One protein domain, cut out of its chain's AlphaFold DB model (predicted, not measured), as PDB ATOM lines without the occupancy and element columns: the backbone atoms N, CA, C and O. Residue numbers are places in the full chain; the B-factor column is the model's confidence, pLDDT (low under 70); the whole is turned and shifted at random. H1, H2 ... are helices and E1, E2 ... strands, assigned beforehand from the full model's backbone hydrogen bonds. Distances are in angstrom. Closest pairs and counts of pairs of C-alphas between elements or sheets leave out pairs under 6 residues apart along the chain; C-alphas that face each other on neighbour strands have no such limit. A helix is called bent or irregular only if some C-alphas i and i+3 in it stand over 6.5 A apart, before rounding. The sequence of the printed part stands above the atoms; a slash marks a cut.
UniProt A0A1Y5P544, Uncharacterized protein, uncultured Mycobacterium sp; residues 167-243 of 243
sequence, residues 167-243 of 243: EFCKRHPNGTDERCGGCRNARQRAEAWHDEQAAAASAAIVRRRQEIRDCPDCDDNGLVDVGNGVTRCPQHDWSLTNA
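What this domain is: This is residues 167 to 243 of the 243 residues of an uncharacterized protein of uncultured Mycobacterium sp (UniProt A0A1Y5P544). One long helix, H1, makes most of the length of a thin rod, with a loop of residues 167 to 180 at its first end and a small two-stranded hairpin, E1 and E2, beyond its other end. After the hairpin the last residues fold back in the direction of H1's middle and hold the short H2, apart from H1. The printed part has 77 residues, with the named elements H1, E1, E2 and H2 in that order; the sheet E1 - E2 is antiparallel, and the class is mostly helix. The whole is extended, with a radius of gyration of the C-alphas of 22.0 A and spans of 69 by 19 by 14 A.

How they stand to each other: Look first at E1, residues 223 to 225, and E2, residues 230 to 232, an antiparallel hairpin with 142 degrees between their directions. N 224 and O 231 are within hydrogen-bond range at 2.9 A, as are N 231 and O 224 at 2.9 A. H1, residues 181 to 213, is apart from E2, and its residues 192 to 204 stand free. Every O i to N i+4 pair of H1 is within hydrogen-bond range. H2, residues 239 to 242, is too short for such a pair, and its one O i to N i+3 pair is not within range. H2 is apart from H1 and from E1.

Where its parts are: Find C-alpha 223 at (-21.174, -4.794, 17.064), where E1 begins. H1 runs 47.9 A from C-alpha 181 at (-43.521, 4.235, 64.480) to C-alpha 213 at (-18.799, 3.192, 23.434). E1 measures 6.8 A and E2 7.1 A. H2 ends at C-alpha 242 at (-30.293, -12.037, 29.195); it is irregular, but only just, with C-alphas 239 and 242 6.7 A apart.

The domain as a whole: The two C-alphas farthest apart are those of Glu 178 and Gly 227, at 68.6 A. The printed part has no cut, and no link is long. Mean pLDDT of the printed part is 84.9; look for values under 70 at residue 202 and residues 239 to 243.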
ATOM      1  N   GLU A 167     -39.660  -4.945  56.167       91.06
ATOM      2  CA  GLU A 167     -40.545  -3.775  56.243       91.06
ATOM      3  C   GLU A 167     -41.146  -3.547  57.635       91.06
ATOM      4  O   GLU A 167     -41.746  -2.499  57.899       91.06
ATOM      5  N   PHE A 168     -40.997  -4.511  58.545       95.00
ATOM      6  CA  PHE A 168     -41.577  -4.443  59.874       95.00
ATOM      7  C   PHE A 168     -40.517  -4.430  60.972       95.00
ATOM      8  O   PHE A 168     -39.404  -4.935  60.840       95.00
ATOM      9  N   CYS A 169     -40.858  -3.813  62.103       93.12
ATOM     10  CA  CYS A 169     -39.958  -3.815  63.249       93.12
ATOM     11  C   CYS A 169     -39.945  -5.183  63.941       93.12
ATOM     12  O   CYS A 169     -40.916  -5.930  63.876       93.12
ATOM     13  N   LYS A 170     -38.895  -5.458  64.722       91.88
ATOM     14  CA  LYS A 170     -38.725  -6.722  65.465       91.88
ATOM     15  C   LYS A 170     -39.897  -7.090  66.391       91.88
ATOM     16  O   LYS A 170     -40.067  -8.257  66.708       91.88
ATOM     17  N   ARG A 171     -40.694  -6.108  66.833       90.94
ATOM     18  CA  ARG A 171     -41.892  -6.340  67.667       90.94
ATOM     19  C   ARG A 171     -43.098  -6.833  66.868       90.94
ATOM     20  O   ARG A 171     -43.995  -7.431  67.441       90.94
ATOM     21  N   HIS A 172     -43.116  -6.571  65.566       91.94
ATOM     22  CA  HIS A 172     -44.200  -6.925  64.659       91.94
ATOM     23  C   HIS A 172     -43.622  -7.627  63.430       91.94
ATOM     24  O   HIS A 172     -43.697  -7.069  62.344       91.94
ATOM     25  N   PRO A 173     -43.023  -8.820  63.562       89.75
ATOM     26  CA  PRO A 173     -42.370  -9.496  62.435       89.75
ATOM     27  C   PRO A 173     -43.308  -9.724  61.237       89.75
ATOM     28  O   PRO A 173     -42.851  -9.707  60.101       89.75
ATOM     29  N   ASN A 174     -44.618  -9.841  61.492       90.00
ATOM     30  CA  ASN A 174     -45.658 -10.026  60.476       90.00
ATOM     31  C   ASN A 174     -46.517  -8.765  60.241       90.00
ATOM     32  O   ASN A 174     -47.574  -8.843  59.624       90.00
ATOM     33  N   GLY A 175     -46.096  -7.609  60.762       88.81
ATOM     34  CA  GLY A 175     -46.863  -6.366  60.693       88.81
ATOM     35  C   GLY A 175     -47.889  -6.184  61.814       88.81
ATOM     36  O   GLY A 175     -47.983  -6.971  62.754       88.81
ATOM     37  N   THR A 176     -48.586  -5.051  61.763       90.12
ATOM     38  CA  THR A 176     -49.620  -4.651  62.724       90.12
ATOM     39  C   THR A 176     -50.590  -3.683  62.048       90.12
ATOM     40  O   THR A 176     -50.161  -2.871  61.221       90.12
ATOM     41  N   ASP A 177     -51.868  -3.753  62.417       88.50
ATOM     42  CA  ASP A 177     -52.906  -2.815  61.967       88.50
ATOM     43  C   ASP A 177     -52.880  -1.497  62.760       88.50
ATOM     44  O   ASP A 177     -53.409  -0.470  62.325       88.50
ATOM     45  N   GLU A 178     -52.223  -1.494  63.922       90.00
ATOM     46  CA  GLU A 178     -52.078  -0.307  64.750       90.00
ATOM     47  C   GLU A 178     -50.940   0.603  64.269       90.00
ATOM     48  O   GLU A 178     -49.952   0.201  63.645       90.00
ATOM     49  N   ARG A 179     -51.040   1.894  64.606       90.44
ATOM     50  CA  ARG A 179     -50.016   2.881  64.244       90.44
ATOM     51  C   ARG A 179     -48.724   2.629  65.026       90.44
ATOM     52  O   ARG A 179     -48.560   3.108  66.143       90.44
ATOM     53  N   CYS A 180     -47.754   1.969  64.396       94.69
ATOM     54  CA  CYS A 180     -46.427   1.744  64.969       94.69
ATOM     55  C   CYS A 180     -45.337   2.572  64.263       94.69
ATOM     56  O   CYS A 180     -45.052   2.378  63.079       94.69
ATOM     57  N   GLY A 181     -44.655   3.455  65.004       94.69
ATOM     58  CA  GLY A 181     -43.521   4.235  64.480       94.69
ATOM     59  C   GLY A 181     -42.327   3.368  64.053       94.69
ATOM     60  O   GLY A 181     -41.666   3.670  63.065       94.69
ATOM     61  N   GLY A 182     -42.101   2.242  64.740       95.12
ATOM     62  CA  GLY A 182     -41.047   1.289  64.380       95.12
ATOM     63  C   GLY A 182     -41.274   0.650  63.008       95.12
ATOM     64  O   GLY A 182     -40.340   0.574  62.218       95.12
ATOM     65  N   CYS A 183     -42.511   0.241  62.704       93.00
ATOM     66  CA  CYS A 183     -42.860  -0.301  61.387       93.00
ATOM     67  C   CYS A 183     -42.772   0.765  60.288       93.00
ATOM     68  O   CYS A 183     -42.307   0.473  59.194       93.00
ATOM     69  N   ARG A 184     -43.137   2.025  60.574       93.88
ATOM     70  CA  ARG A 184     -42.944   3.131  59.618       93.88
ATOM     71  C   ARG A 184     -41.470   3.296  59.234       93.88
ATOM     72  O   ARG A 184     -41.165   3.390  58.051       93.88
ATOM     73  N   ASN A 185     -40.575   3.322  60.220       94.69
ATOM     74  CA  ASN A 185     -39.140   3.477  59.970       94.69
ATOM     75  C   ASN A 185     -38.552   2.254  59.251       94.69
ATOM     76  O   ASN A 185     -37.685   2.413  58.398       94.69
ATOM     77  N   ALA A 186     -39.015   1.043  59.577       94.12
ATOM     78  CA  ALA A 186     -38.602  -0.180  58.890       94.12
ATOM     79  C   ALA A 186     -38.996  -0.151  57.403       94.12
ATOM     80  O   ALA A 186     -38.132  -0.341  56.552       94.12
ATOM     81  N   ARG A 187     -40.238   0.234  57.079       92.12
ATOM     82  CA  ARG A 187     -40.683   0.425  55.690       92.12
ATOM     83  C   ARG A 187     -39.866   1.476  54.941       92.12
ATOM     84  O   ARG A 187     -39.451   1.219  53.823       92.12
ATOM     85  N   GLN A 188     -39.585   2.626  55.558       92.12
ATOM     86  CA  GLN A 188     -38.747   3.663  54.933       92.12
ATOM     87  C   GLN A 188     -37.326   3.170  54.640       92.12
ATOM     88  O   GLN A 188     -36.742   3.538  53.627       92.12
ATOM     89  N   ARG A 189     -36.759   2.332  55.516       91.06
ATOM     90  CA  ARG A 189     -35.446   1.715  55.288       91.06
ATOM     91  C   ARG A 189     -35.484   0.672  54.172       91.06
ATOM     92  O   ARG A 189     -34.536   0.611  53.402       91.06
ATOM     93  N   ALA A 190     -36.550  -0.122  54.092       90.06
ATOM     94  CA  ALA A 190     -36.749  -1.077  53.003       90.06
ATOM     95  C   ALA A 190     -36.921  -0.373  51.654       90.06
ATOM     96  O   ALA A 190     -36.247  -0.725  50.693       90.06
ATOM     97  N   GLU A 191     -37.732   0.683  51.604       88.06
ATOM     98  CA  GLU A 191     -37.894   1.531  50.421       88.06
ATOM     99  C   GLU A 191     -36.559   2.153  49.989       88.06
ATOM    100  O   GLU A 191     -36.178   2.028  48.830       88.06
ATOM    101  N   ALA A 192     -35.788   2.719  50.926       88.81
ATOM    102  CA  ALA A 192     -34.465   3.265  50.631       88.81
ATOM    103  C   ALA A 192     -33.486   2.205  50.096       88.81
ATOM    104  O   ALA A 192     -32.747   2.480  49.156       88.81
ATOM    105  N   TRP A 193     -33.500   0.988  50.648       91.69
ATOM    106  CA  TRP A 193     -32.687  -0.116  50.131       91.69
ATOM    107  C   TRP A 193     -33.094  -0.493  48.702       91.69
ATOM    108  O   TRP A 193     -32.234  -0.665  47.844       91.69
ATOM    109  N   HIS A 194     -34.396  -0.573  48.411       82.12
ATOM    110  CA  HIS A 194     -34.878  -0.824  47.052       82.12
ATOM    111  C   HIS A 194     -34.477   0.295  46.081       82.12
ATOM    112  O   HIS A 194     -34.060  -0.002  44.961       82.12
ATOM    113  N   ASP A 195     -34.548   1.557  46.511       77.06
ATOM    114  CA  ASP A 195     -34.097   2.712  45.730       77.06
ATOM    115  C   ASP A 195     -32.586   2.655  45.450       77.06
ATOM    116  O   ASP A 195     -32.152   2.912  44.326       77.06
ATOM    117  N   GLU A 196     -31.776   2.281  46.444       81.88
ATOM    118  CA  GLU A 196     -30.327   2.097  46.300       81.88
ATOM    119  C   GLU A 196     -29.993   0.956  45.333       81.88
ATOM    120  O   GLU A 196     -29.153   1.132  44.448       81.88
ATOM    121  N   GLN A 197     -30.684  -0.182  45.434       82.25
ATOM    122  CA  GLN A 197     -30.490  -1.307  44.517       82.25
ATOM    123  C   GLN A 197     -30.907  -0.962  43.087       82.25
ATOM    124  O   GLN A 197     -30.200  -1.294  42.133       82.25
ATOM    125  N   ALA A 198     -32.021  -0.245  42.919       72.94
ATOM    126  CA  ALA A 198     -32.443   0.251  41.617       72.94
ATOM    127  C   ALA A 198     -31.399   1.215  41.032       72.94
ATOM    128  O   ALA A 198     -31.005   1.059  39.878       72.94
ATOM    129  N   ALA A 199     -30.889   2.159  41.830       75.50
ATOM    130  CA  ALA A 199     -29.846   3.087  41.402       75.50
ATOM    131  C   ALA A 199     -28.537   2.371  41.031       75.50
ATOM    132  O   ALA A 199     -27.913   2.721  40.025       75.50
ATOM    133  N   ALA A 200     -28.133   1.352  41.795       77.94
ATOM    134  CA  ALA A 200     -26.955   0.540  41.506       77.94
ATOM    135  C   ALA A 200     -27.110  -0.245  40.193       77.94
ATOM    136  O   ALA A 200     -26.192  -0.253  39.368       77.94
ATOM    137  N   ALA A 201     -28.284  -0.837  39.953       75.19
ATOM    138  CA  ALA A 201     -28.599  -1.510  38.695       75.19
ATOM    139  C   ALA A 201     -28.544  -0.539  37.501       75.19
ATOM    140  O   ALA A 201     -27.905  -0.832  36.487       75.19
ATOM    141  N   SER A 202     -29.129   0.656  37.631       68.81
ATOM    142  CA  SER A 202     -29.063   1.697  36.598       68.81
ATOM    143  C   SER A 202     -27.628   2.156  36.333       68.81
ATOM    144  O   SER A 202     -27.218   2.272  35.176       68.81
ATOM    145  N   ALA A 203     -26.831   2.371  37.384       75.88
ATOM    146  CA  ALA A 203     -25.427   2.755  37.260       75.88
ATOM    147  C   ALA A 203     -24.593   1.673  36.556       75.88
ATOM    148  O   ALA A 203     -23.722   1.997  35.748       75.88
ATOM    149  N   ALA A 204     -24.883   0.391  36.803       77.38
ATOM    150  CA  ALA A 204     -24.237  -0.716  36.106       77.38
ATOM    151  C   ALA A 204     -24.544  -0.714  34.599       77.38
ATOM    152  O   ALA A 204     -23.631  -0.900  33.796       77.38
ATOM    153  N   ILE A 205     -25.791  -0.427  34.204       76.00
ATOM    154  CA  ILE A 205     -26.188  -0.310  32.790       76.00
ATOM    155  C   ILE A 205     -25.479   0.870  32.114       76.00
ATOM    156  O   ILE A 205     -24.969   0.729  31.002       76.00
ATOM    157  N   VAL A 206     -25.433   2.033  32.772       77.94
ATOM    158  CA  VAL A 206     -24.755   3.226  32.237       77.94
ATOM    159  C   VAL A 206     -23.263   2.962  32.051       77.94
ATOM    160  O   VAL A 206     -22.736   3.224  30.972       77.94
ATOM    161  N   ARG A 207     -22.598   2.385  33.061       84.88
ATOM    162  CA  ARG A 207     -21.183   2.003  32.971       84.88
ATOM    163  C   ARG A 207     -20.945   1.050  31.804       84.88
ATOM    164  O   ARG A 207     -20.041   1.276  31.013       84.88
ATOM    165  N   ARG A 208     -21.805   0.043  31.648       83.25
ATOM    166  CA  ARG A 208     -21.689  -0.935  30.567       83.25
ATOM    167  C   ARG A 208     -21.796  -0.306  29.177       83.25
ATOM    168  O   ARG A 208     -21.040  -0.660  28.283       83.25
ATOM    169  N   ARG A 209     -22.724   0.633  28.987       82.75
ATOM    170  CA  ARG A 209     -22.842   1.381  27.723       82.75
ATOM    171  C   ARG A 209     -21.609   2.222  27.438       82.75
ATOM    172  O   ARG A 209     -21.204   2.318  26.289       82.75
ATOM    173  N   GLN A 210     -21.036   2.822  28.475       85.38
ATOM    174  CA  GLN A 210     -19.818   3.603  28.336       85.38
ATOM    175  C   GLN A 210     -18.631   2.709  27.943       85.38
ATOM    176  O   GLN A 210     -17.925   3.049  27.008       85.38
ATOM    177  N   GLU A 211     -18.486   1.527  28.551       89.56
ATOM    178  CA  GLU A 211     -17.471   0.531  28.157       89.56
ATOM    179  C   GLU A 211     -17.595   0.093  26.690       89.56
ATOM    180  O   GLU A 211     -16.582  -0.125  26.034       89.56
ATOM    181  N   ILE A 212     -18.825  -0.058  26.186       88.31
ATOM    182  CA  ILE A 212     -19.076  -0.399  24.779       88.31
ATOM    183  C   ILE A 212     -18.691   0.766  23.869       88.31
ATOM    184  O   ILE A 212     -17.962   0.569  22.907       88.31
ATOM    185  N   ARG A 213     -19.127   1.984  24.202       86.81
ATOM    186  CA  ARG A 213     -18.799   3.192  23.434       86.81
ATOM    187  C   ARG A 213     -17.296   3.480  23.393       86.81
ATOM    188  O   ARG A 213     -16.795   3.974  22.391       86.81
ATOM    189  N   ASP A 214     -16.589   3.198  24.482       92.62
ATOM    190  CA  ASP A 214     -15.147   3.435  24.594       92.62
ATOM    191  C   ASP A 214     -14.313   2.312  23.946       92.62
ATOM    192  O   ASP A 214     -13.082   2.389  23.917       92.62
ATOM    193  N   CYS A 215     -14.958   1.262  23.431       92.25
ATOM    194  CA  CYS A 215     -14.284   0.158  22.770       92.25
ATOM    195  C   CYS A 215     -13.845   0.570  21.352       92.25
ATOM    196  O   CYS A 215     -14.684   0.948  20.539       92.25
ATOM    197  N   PRO A 216     -12.548   0.469  21.012       94.31
ATOM    198  CA  PRO A 216     -12.051   0.886  19.699       94.31
ATOM    199  C   PRO A 216     -12.420  -0.089  18.573       94.31
ATOM    200  O   PRO A 216     -12.297   0.257  17.400       94.31
ATOM    201  N   ASP A 217     -12.825  -1.308  18.927       90.31
ATOM    202  CA  ASP A 217     -12.997  -2.408  17.982       90.31
ATOM    203  C   ASP A 217     -14.438  -2.549  17.486       90.31
ATOM    204  O   ASP A 217     -14.662  -3.269  16.519       90.31
ATOM    205  N   CYS A 218     -15.419  -1.917  18.132       93.19
ATOM    206  CA  CYS A 218     -16.834  -2.065  17.800       93.19
ATOM    207  C   CYS A 218     -17.568  -0.726  17.727       93.19
ATOM    208  O   CYS A 218     -17.039   0.318  18.096       93.19
ATOM    209  N   ASP A 219     -18.786  -0.758  17.192       88.75
ATOM    210  CA  ASP A 219     -19.656   0.415  17.144       88.75
ATOM    211  C   ASP A 219     -20.296   0.739  18.510       88.75
ATOM    212  O   ASP A 219     -20.150   0.000  19.487       88.75
ATOM    213  N   ASP A 220     -21.072   1.830  18.568       83.81
ATOM    214  CA  ASP A 220     -21.792   2.290  19.770       83.81
ATOM    215  C   ASP A 220     -22.715   1.225  20.403       83.81
ATOM    216  O   ASP A 220     -23.136   1.363  21.558       83.81
ATOM    217  N   ASN A 221     -23.026   0.160  19.661       84.06
ATOM    218  CA  ASN A 221     -23.919  -0.921  20.064       84.06
ATOM    219  C   ASN A 221     -23.150  -2.208  20.403       84.06
ATOM    220  O   ASN A 221     -23.745  -3.219  20.789       84.06
ATOM    221  N   GLY A 222     -21.820  -2.174  20.309       90.25
ATOM    222  CA  GLY A 222     -20.947  -3.295  20.601       90.25
ATOM    223  C   GLY A 222     -20.914  -4.329  19.484       90.25
ATOM    224  O   GLY A 222     -20.670  -5.504  19.771       90.25
ATOM    225  N   LEU A 223     -21.181  -3.929  18.239       91.12
ATOM    226  CA  LEU A 223     -21.174  -4.794  17.064       91.12
ATOM    227  C   LEU A 223     -19.921  -4.584  16.209       91.12
ATOM    228  O   LEU A 223     -19.360  -3.494  16.127       91.12
ATOM    229  N   VAL A 224     -19.492  -5.666  15.567       91.62
ATOM    230  CA  VAL A 224     -18.369  -5.720  14.627       91.62
ATOM    231  C   VAL A 224     -18.840  -6.299  13.302       91.62
ATOM    232  O   VAL A 224     -19.522  -7.329  13.277       91.62
ATOM    233  N   ASP A 225     -18.456  -5.652  12.205       91.00
ATOM    234  CA  ASP A 225     -18.668  -6.155  10.849       91.00
ATOM    235  C   ASP A 225     -17.592  -7.198  10.509       91.00
ATOM    236  O   ASP A 225     -16.392  -6.929  10.593       91.00
ATOM    237  N   VAL A 226     -18.022  -8.405  10.143       90.44
ATOM    238  CA  VAL A 226     -17.145  -9.527   9.765       90.44
ATOM    239  C   VAL A 226     -17.207  -9.840   8.265       90.44
ATOM    240  O   VAL A 226     -16.864 -10.940   7.833       90.44
ATOM    241  N   GLY A 227     -17.678  -8.895   7.447       84.94
ATOM    242  CA  GLY A 227     -17.725  -8.966   5.984       84.94
ATOM    243  C   GLY A 227     -18.880  -9.795   5.413       84.94
ATOM    244  O   GLY A 227     -19.322  -9.534   4.298       84.94
ATOM    245  N   ASN A 228     -19.405 -10.764   6.169       83.94
ATOM    246  CA  ASN A 228     -20.606 -11.538   5.816       83.94
ATOM    247  C   ASN A 228     -21.774 -11.301   6.798       83.94
ATOM    248  O   ASN A 228     -22.703 -12.105   6.881       83.94
ATOM    249  N   GLY A 229     -21.702 -10.228   7.590       87.00
ATOM    250  CA  GLY A 229     -22.703  -9.864   8.588       87.00
ATOM    251  C   GLY A 229     -22.101  -9.131   9.786       87.00
ATOM    252  O   GLY A 229     -20.908  -8.840   9.818       87.00
ATOM    253  N   VAL A 230     -22.939  -8.876  10.790       89.44
ATOM    254  CA  VAL A 230     -22.543  -8.255  12.060       89.44
ATOM    255  C   VAL A 230     -22.571  -9.281  13.189       89.44
ATOM    256  O   VAL A 230     -23.484 -10.104  13.274       89.44
ATOM    257  N   THR A 231     -21.579  -9.234  14.073       92.06
ATOM    258  CA  THR A 231     -21.534 -10.056  15.291       92.06
ATOM    259  C   THR A 231     -21.245  -9.195  16.515       92.06
ATOM    260  O   THR A 231     -20.836  -8.044  16.398       92.06
ATOM    261  N   ARG A 232     -21.490  -9.735  17.710       90.50
ATOM    262  CA  ARG A 232     -21.179  -9.050  18.968       90.50
ATOM    263  C   ARG A 232     -19.672  -9.003  19.187       90.50
ATOM    264  O   ARG A 232     -18.981  -9.997  18.968       90.50
ATOM    265  N   CYS A 233     -19.187  -7.869  19.677       90.44
ATOM    266  CA  CYS A 233     -17.782  -7.669  19.991       90.44
ATOM    267  C   CYS A 233     -17.324  -8.680  21.059       90.44
ATOM    268  O   CYS A 233     -17.956  -8.770  22.118       90.44
ATOM    269  N   PRO A 234     -16.242  -9.442  20.815       90.12
ATOM    270  CA  PRO A 234     -15.748 -10.453  21.748       90.12
ATOM    271  C   PRO A 234     -15.081  -9.853  22.997       90.12
ATOM    272  O   PRO A 234     -14.914 -10.561  23.984       90.12
ATOM    273  N   GLN A 235     -14.752  -8.553  22.993       87.88
ATOM    274  CA  GLN A 235     -14.150  -7.828  24.131       87.88
ATOM    275  C   GLN A 235     -15.146  -7.525  25.266       87.88
ATOM    276  O   GLN A 235     -14.871  -6.774  26.203       87.88
ATOM    277  N   HIS A 236     -16.354  -8.062  25.171       86.94
ATOM    278  CA  HIS A 236     -17.484  -7.699  25.996       86.94
ATOM    279  C   HIS A 236     -18.160  -8.969  26.507       86.94
ATOM    280  O   HIS A 236     -18.532  -9.839  25.728       86.94
ATOM    281  N   ASP A 237     -18.364  -9.063  27.823       82.88
ATOM    282  CA  ASP A 237     -19.179 -10.133  28.391       82.88
ATOM    283  C   ASP A 237     -20.668  -9.855  28.135       82.88
ATOM    284  O   ASP A 237     -21.251  -8.878  28.620       82.88
ATOM    285  N   TRP A 238     -21.278 -10.707  27.321       78.81
ATOM    286  CA  TRP A 238     -22.687 -10.627  26.951       78.81
ATOM    287  C   TRP A 238     -23.569 -11.598  27.742       78.81
ATOM    288  O   TRP A 238     -24.791 -11.565  27.580       78.81
ATOM    289  N   SER A 239     -22.995 -12.441  28.607       69.38
ATOM    290  CA  SER A 239     -23.736 -13.439  29.392       69.38
ATOM    291  C   SER A 239     -24.729 -12.808  30.380       69.38
ATOM    292  O   SER A 239     -25.762 -13.402  30.680       69.38
ATOM    293  N   LEU A 240     -24.491 -11.557  30.784       55.62
ATOM    294  CA  LEU A 240     -25.336 -10.789  31.706       55.62
ATOM    295  C   LEU A 240     -26.467  -9.995  31.023       55.62
ATOM    296  O   LEU A 240     -27.247  -9.337  31.702       55.62
ATOM    297  N   THR A 241     -26.584 -10.026  29.688       51.72
ATOM    298  CA  THR A 241     -27.621  -9.254  28.959       51.72
ATOM    299  C   THR A 241     -28.982  -9.953  28.840       51.72
ATOM    300  O   THR A 241     -29.925  -9.353  28.326       51.72
ATOM    301  N   ASN A 242     -29.098 -11.194  29.324       34.28
ATOM    302  CA  ASN A 242     -30.293 -12.037  29.195       34.28
ATOM    303  C   ASN A 242     -31.022 -12.332  30.524       34.28
ATOM    304  O   ASN A 242     -31.942 -13.150  30.510       34.28
ATOM    305  N   ALA A 243     -30.629 -11.701  31.637       29.77
ATOM    306  CA  ALA A 243     -31.295 -11.839  32.936       29.77
ATOM    307  C   ALA A 243     -32.242 -10.661  33.214       29.77
ATOM    308  O   ALA A 243     -31.829  -9.506  32.962       29.77
TER     309      ALA A 243